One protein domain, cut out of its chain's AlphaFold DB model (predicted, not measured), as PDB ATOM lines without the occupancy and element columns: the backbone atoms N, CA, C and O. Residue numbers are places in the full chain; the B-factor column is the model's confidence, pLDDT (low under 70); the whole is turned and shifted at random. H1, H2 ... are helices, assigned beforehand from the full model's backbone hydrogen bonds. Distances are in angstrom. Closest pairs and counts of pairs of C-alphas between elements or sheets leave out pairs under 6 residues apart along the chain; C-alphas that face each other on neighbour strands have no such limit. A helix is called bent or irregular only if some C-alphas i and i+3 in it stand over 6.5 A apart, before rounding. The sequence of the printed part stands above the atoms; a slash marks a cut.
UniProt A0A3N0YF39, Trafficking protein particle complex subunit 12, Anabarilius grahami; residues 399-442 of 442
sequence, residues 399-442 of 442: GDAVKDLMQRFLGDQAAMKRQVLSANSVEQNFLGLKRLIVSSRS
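AT A GLANCE: This is residues 399 to 442 of the 442 residues of the protein "Trafficking protein particle complex subunit 12" of Anabarilius grahami (UniProt A0A3N0YF39). Two small helical parts lie at the two ends of an elongated shape, joined by a long link with no named helix: H1 and the short H2 pack together at one end, and H3 lies alone at the other, touching no helix. The link, residues 416 to 429, makes most of the way from one end to the other, and H3 then folds back, its last residue nearer to the H1 and H2 end than its first. The printed part has 44 residues with three named helices in the order H1, H2, H3 and no named strand, and the class is all helix. The whole is loose, with a radius of gyration of the C-alphas of 13.4 A, and the C-alphas span 38 by 21 by 12 A.

HOW THE PARTS SIT: The longest helices are H1, residues 401 to 410, and H3, residues 430 to 439, with 10 residues each. These two are apart, with no C-alpha of the one within 8 A of the other. H2, residues 412 to 415, follows H1 after a tight link of one residue, Gly 411. H1 and H2 touch, with 8 pairs of C-alphas within 8 A. Their closest C-alphas are those of Gln 407 and Ala 415, 4.9 A apart, and their centres are 7.8 A apart. From H2 the long link of 14 residues, 416 to 429, leads to H3. H2 and H3 are apart, although they follow each other along the chain. Residues 428 to 433, of which 430 to 433 belong to H3, stand free: no C-alpha 8 or more residues away along the chain comes within 10 A of theirs. Residues 437 to 442, of which 437 to 439 belong to H3, stand free as well. In the backbones of H1 and H3 every pair of O of residue i and N of residue i+4 is within hydrogen-bond range. H2, with four residues, is too short for such a pair, and its one pair of O of residue i and N of residue i+3 is within range.

IN THESE COORDINATES: H1 runs from Ala 401, with its C-alpha at (230.141, 233.506, 291.514), to Leu 410, with its C-alpha at (225.867, 226.629, 302.551), and measures 13.7 A from first to last C-alpha. H2 runs from Asp 412 to Ala 415, and its first and last C-alphas are 4.8 A apart. The long link, residues 416 to 429, leads from the last C-alpha of H2, that of Ala 415 at (229.447, 224.314, 296.583), to the first C-alpha of H3, that of Phe 430. H3 runs from Phe 430, with its C-alpha at (219.441, 214.779, 269.034), to Ser 439, with its C-alpha at (217.695, 217.719, 282.692), and measures 14.1 A from first to last C-alpha. None of the three helices is bent or irregular.

THE WHOLE: The two C-alphas farthest apart are those of Arg 408 and Phe 430, at 38.1 A. The first and last printed C-alphas, those of Gly 399 and Ser 442, are 25.1 A apart. Without the stretches that stand free, the body has 32 residues, spans 33 by 16 by 10 A and has a radius of gyration of 11.6 A. The link from H2 to H3 is long, and its C-alphas lie 3 to 19 A from the mean of the C-alphas of the printed part. The printed part has no cut, and it ends at residue 442, the last residue of the chain. The mean pLDDT of the printed part is 81.2, and the model's confidence is low, under 70, at residues 399 and 442.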
ATOM      1  N   GLY A 399     235.933 232.180 288.223       66.69
ATOM      2  CA  GLY A 399     235.229 231.473 289.293       66.69
ATOM      3  C   GLY A 399     233.710 231.691 289.278       66.69
ATOM      4  O   GLY A 399     233.228 232.822 289.231       66.69
ATOM      5  N   ASP A 400     232.951 230.595 289.341       77.44
ATOM      6  CA  ASP A 400     231.486 230.614 289.384       77.44
ATOM      7  C   ASP A 400     230.995 231.359 290.637       77.44
ATOM      8  O   ASP A 400     230.994 230.823 291.746       77.44
ATOM      9  N   ALA A 401     230.551 232.603 290.443       82.56
ATOM     10  CA  ALA A 401     230.141 233.506 291.514       82.56
ATOM     11  C   ALA A 401     229.016 232.940 292.401       82.56
ATOM     12  O   ALA A 401     228.905 233.304 293.569       82.56
ATOM     13  N   VAL A 402     228.196 232.018 291.881       84.75
ATOM     14  CA  VAL A 402     227.126 231.368 292.655       84.75
ATOM     15  C   VAL A 402     227.626 230.096 293.354       84.75
ATOM     16  O   VAL A 402     227.074 229.717 294.386       84.75
ATOM     17  N   LYS A 403     228.707 229.463 292.875       86.38
ATOM     18  CA  LYS A 403     229.445 228.449 293.648       86.38
ATOM     19  C   LYS A 403     230.144 229.089 294.844       86.38
ATOM     20  O   LYS A 403     230.006 228.558 295.937       86.38
ATOM     21  N   ASP A 404     230.799 230.235 294.662       85.25
ATOM     22  CA  ASP A 404     231.364 231.030 295.763       85.25
ATOM     23  C   ASP A 404     230.267 231.506 296.736       85.25
ATOM     24  O   ASP A 404     230.362 231.265 297.938       85.25
ATOM     25  N   LEU A 405     229.154 232.061 296.238       86.50
ATOM     26  CA  LEU A 405     227.998 232.398 297.080       86.50
ATOM     27  C   LEU A 405     227.504 231.185 297.888       86.50
ATOM     28  O   LEU A 405     227.298 231.276 299.098       86.50
ATOM     29  N   MET A 406     227.338 230.026 297.245       86.62
ATOM     30  CA  MET A 406     226.876 228.816 297.924       86.62
ATOM     31  C   MET A 406     227.937 228.221 298.861       86.62
ATOM     32  O   MET A 406     227.574 227.616 299.864       86.62
ATOM     33  N   GLN A 407     229.229 228.446 298.614       88.62
ATOM     34  CA  GLN A 407     230.301 228.115 299.551       88.62
ATOM     35  C   GLN A 407     230.220 229.003 300.798       88.62
ATOM     36  O   GLN A 407     230.228 228.491 301.916       88.62
ATOM     37  N   ARG A 408     230.035 230.316 300.618       85.69
ATOM     38  CA  ARG A 408     229.909 231.297 301.707       85.69
ATOM     39  C   ARG A 408     228.649 231.115 302.564       85.69
ATOM     40  O   ARG A 408     228.707 231.399 303.756       85.69
ATOM     41  N   PHE A 409     227.536 230.636 301.997       85.44
ATOM     42  CA  PHE A 409     226.257 230.505 302.719       85.44
ATOM     43  C   PHE A 409     225.829 229.069 303.079       85.44
ATOM     44  O   PHE A 409     225.105 228.894 304.057       85.44
ATOM     45  N   LEU A 410     226.230 228.043 302.318       89.88
ATOM     46  CA  LEU A 410     225.867 226.629 302.551       89.88
ATOM     47  C   LEU A 410     227.097 225.705 302.732       89.88
ATOM     48  O   LEU A 410     226.931 224.512 302.997       89.88
ATOM     49  N   GLY A 411     228.318 226.236 302.617       88.94
ATOM     50  CA  GLY A 411     229.573 225.504 302.806       88.94
ATOM     51  C   GLY A 411     230.021 224.662 301.606       88.94
ATOM     52  O   GLY A 411     229.271 224.390 300.664       88.94
ATOM     53  N   ASP A 412     231.271 224.199 301.666       86.25
ATOM     54  CA  ASP A 412     231.954 223.447 300.600       86.25
ATOM     55  C   ASP A 412     231.144 222.247 300.084       86.25
ATOM     56  O   ASP A 412     231.098 221.982 298.886       86.25
ATOM     57  N   GLN A 413     230.444 221.536 300.975       82.56
ATOM     58  CA  GLN A 413     229.639 220.352 300.642       82.56
ATOM     59  C   GLN A 413     228.368 220.665 299.832       82.56
ATOM     60  O   GLN A 413     227.771 219.754 299.247       82.56
ATOM     61  N   ALA A 414     227.944 221.929 299.784       81.50
ATOM     62  CA  ALA A 414     226.948 222.413 298.836       81.50
ATOM     63  C   ALA A 414     227.631 222.930 297.560       81.50
ATOM     64  O   ALA A 414     227.269 222.507 296.462       81.50
ATOM     65  N   ALA A 415     228.672 223.760 297.699       84.75
ATOM     66  CA  ALA A 415     229.447 224.314 296.583       84.75
ATOM     67  C   ALA A 415     229.990 223.239 295.620       84.75
ATOM     68  O   ALA A 415     229.934 223.410 294.404       84.75
ATOM     69  N   MET A 416     230.453 222.102 296.144       82.81
ATOM     70  CA  MET A 416     230.989 220.982 295.361       82.81
ATOM     71  C   MET A 416     229.925 220.256 294.518       82.81
ATOM     72  O   MET A 416     230.263 219.606 293.534       82.81
ATOM     73  N   LYS A 417     228.638 220.360 294.879       83.62
ATOM     74  CA  LYS A 417     227.523 219.718 294.154       83.62
ATOM     75  C   LYS A 417     227.010 220.553 292.980       83.62
ATOM     76  O   LYS A 417     226.207 220.060 292.192       83.62
ATOM     77  N   ARG A 418     227.442 221.811 292.863       80.06
ATOM     78  CA  ARG A 418     227.071 222.694 291.758       80.06
ATOM     79  C   ARG A 418     228.020 222.490 290.583       80.06
ATOM     80  O   ARG A 418     229.197 222.830 290.653       80.06
ATOM     81  N   GLN A 419     227.462 221.979 289.493       77.62
ATOM     82  CA  GLN A 419     228.120 221.868 288.199       77.62
ATOM     83  C   GLN A 419     227.524 222.910 287.248       77.62
ATOM     84  O   GLN A 419     226.316 222.917 287.013       77.62
ATOM     85  N   VAL A 420     228.360 223.785 286.687       80.94
ATOM     86  CA  VAL A 420     227.947 224.676 285.594       80.94
ATOM     87  C   VAL A 420     228.053 223.900 284.286       80.94
ATOM     88  O   VAL A 420     229.147 223.549 283.848       80.94
ATOM     89  N   LEU A 421     226.911 223.622 283.660       76.62
ATOM     90  CA  LEU A 421     226.867 222.990 282.345       76.62
ATOM     91  C   LEU A 421     227.174 224.045 281.272       76.62
ATOM     92  O   LEU A 421     226.311 224.825 280.881       76.62
ATOM     93  N   SER A 422     228.425 224.080 280.813       75.44
ATOM     94  CA  SER A 422     228.827 224.859 279.633       75.44
ATOM     95  C   SER A 422     228.241 224.252 278.349       75.44
ATOM     96  O   SER A 422     227.867 223.079 278.333       75.44
ATOM     97  N   ALA A 423     228.221 225.003 277.243       72.38
ATOM     98  CA  ALA A 423     227.755 224.522 275.937       72.38
ATOM     99  C   ALA A 423     228.475 223.235 275.475       72.38
ATOM    100  O   ALA A 423     227.865 222.373 274.855       72.38
ATOM    101  N   ASN A 424     229.745 223.059 275.861       73.62
ATOM    102  CA  ASN A 424     230.534 221.853 275.575       73.62
ATOM    103  C   ASN A 424     230.116 220.621 276.411       73.62
ATOM    104  O   ASN A 424     230.568 219.514 276.135       73.62
ATOM    105  N   SER A 425     229.279 220.797 277.438       74.19
ATOM    106  CA  SER A 425     228.762 219.716 278.291       74.19
ATOM    107  C   SER A 425     227.515 219.033 277.712       74.19
ATOM    108  O   SER A 425     227.012 218.079 278.310       74.19
ATOM    109  N   VAL A 426     226.995 219.517 276.578       78.50
ATOM    110  CA  VAL A 426     225.827 218.962 275.889       78.50
ATOM    111  C   VAL A 426     226.201 218.698 274.434       78.50
ATOM    112  O   VAL A 426     226.583 219.604 273.702       78.50
ATOM    113  N   GLU A 427     226.086 217.443 274.002       82.75
ATOM    114  CA  GLU A 427     226.303 217.059 272.603       82.75
ATOM    115  C   GLU A 427     225.340 217.837 271.685       82.75
ATOM    116  O   GLU A 427     224.127 217.803 271.900       82.75
ATOM    117  N   GLN A 428     225.842 218.472 270.619       84.44
ATOM    118  CA  GLN A 428     225.019 219.150 269.597       84.44
ATOM    119  C   GLN A 428     224.340 218.146 268.638       84.44
ATOM    120  O   GLN A 428     224.370 218.273 267.420       84.44
ATOM    121  N   ASN A 429     223.748 217.101 269.210       84.62
ATOM    122  CA  ASN A 429     223.069 216.005 268.534       84.62
ATOM    123  C   ASN A 429     221.706 215.779 269.213       84.62
ATOM    124  O   ASN A 429     221.501 216.143 270.372       84.62
ATOM    125  N   PHE A 430     220.775 215.117 268.530       84.31
ATOM    126  CA  PHE A 430     219.441 214.779 269.034       84.31
ATOM    127  C   PHE A 430     219.465 214.040 270.388       84.31
ATOM    128  O   PHE A 430     218.547 214.189 271.198       84.31
ATOM    129  N   LEU A 431     220.529 213.279 270.676       85.88
ATOM    130  CA  LEU A 431     220.736 212.634 271.977       85.88
ATOM    131  C   LEU A 431     221.067 213.639 273.096       85.88
ATOM    132  O   LEU A 431     220.512 213.532 274.189       85.88
ATOM    133  N   GLY A 432     221.913 214.635 272.823       85.81
ATOM    134  CA  GLY A 432     222.209 215.722 273.758       85.81
ATOM    135  C   GLY A 432     221.006 216.635 273.982       85.81
ATOM    136  O   GLY A 432     220.692 216.941 275.128       85.81
ATOM    137  N   LEU A 433     220.241 216.951 272.928       86.88
ATOM    138  CA  LEU A 433     218.962 217.663 273.047       86.88
ATOM    139  C   LEU A 433     217.960 216.895 273.931       86.88
ATOM    140  O   LEU A 433     217.320 217.485 274.800       86.88
ATOM    141  N   LYS A 434     217.863 215.566 273.784       88.06
ATOM    142  CA  LYS A 434     217.061 214.723 274.690       88.06
ATOM    143  C   LYS A 434     217.554 214.784 276.138       88.06
ATOM    144  O   LYS A 434     216.727 214.909 277.038       88.06
ATOM    145  N   ARG A 435     218.870 214.724 276.380       83.00
ATOM    146  CA  ARG A 435     219.439 214.879 277.735       83.00
ATOM    147  C   ARG A 435     219.141 216.261 278.321       83.00
ATOM    148  O   ARG A 435     218.758 216.328 279.482       83.00
ATOM    149  N   LEU A 436     219.233 217.329 277.525       84.56
ATOM    150  CA  LEU A 436     218.888 218.695 277.927       84.56
ATOM    151  C   LEU A 436     217.421 218.790 278.381       84.56
ATOM    152  O   LEU A 436     217.156 219.235 279.491       84.56
ATOM    153  N   ILE A 437     216.481 218.296 277.565       85.12
ATOM    154  CA  ILE A 437     215.031 218.335 277.845       85.12
ATOM    155  C   ILE A 437     214.647 217.486 279.071       85.12
ATOM    156  O   ILE A 437     213.679 217.800 279.763       85.12
ATOM    157  N   VAL A 438     215.386 216.410 279.358       83.56
ATOM    158  CA  VAL A 438     215.217 215.630 280.598       83.56
ATOM    159  C   VAL A 438     215.825 216.372 281.794       83.56
ATOM    160  O   VAL A 438     215.191 216.452 282.842       83.56
ATOM    161  N   SER A 439     217.012 216.964 281.635       75.00
ATOM    162  CA  SER A 439     217.695 217.719 282.692       75.00
ATOM    163  C   SER A 439     216.997 219.033 283.056       75.00
ATOM    164  O   SER A 439     217.202 219.522 284.159       75.00
ATOM    165  N   SER A 440     216.179 219.602 282.166       74.12
ATOM    166  CA  SER A 440     215.384 220.812 282.419       74.12
ATOM    167  C   SER A 440     213.994 220.522 283.012       74.12
ATOM    168  O   SER A 440     213.115 221.383 282.962       74.12
ATOM    169  N   ARG A 441     213.749 219.292 283.485       70.06
ATOM    170  CA  ARG A 441     212.476 218.831 284.077       70.06
ATOM    171  C   ARG A 441     212.641 218.245 285.489       70.06
ATOM    172  O   ARG A 441     211.701 217.632 285.994       70.06
ATOM    173  N   SER A 442     213.816 218.421 286.095       49.66
ATOM    174  CA  SER A 442     214.141 218.057 287.481       49.66
ATOM    175  C   SER A 442     214.584 219.281 288.281       49.66
ATOM    176  O   SER A 442     214.699 219.096 289.513       49.66
TER     177      SER A 442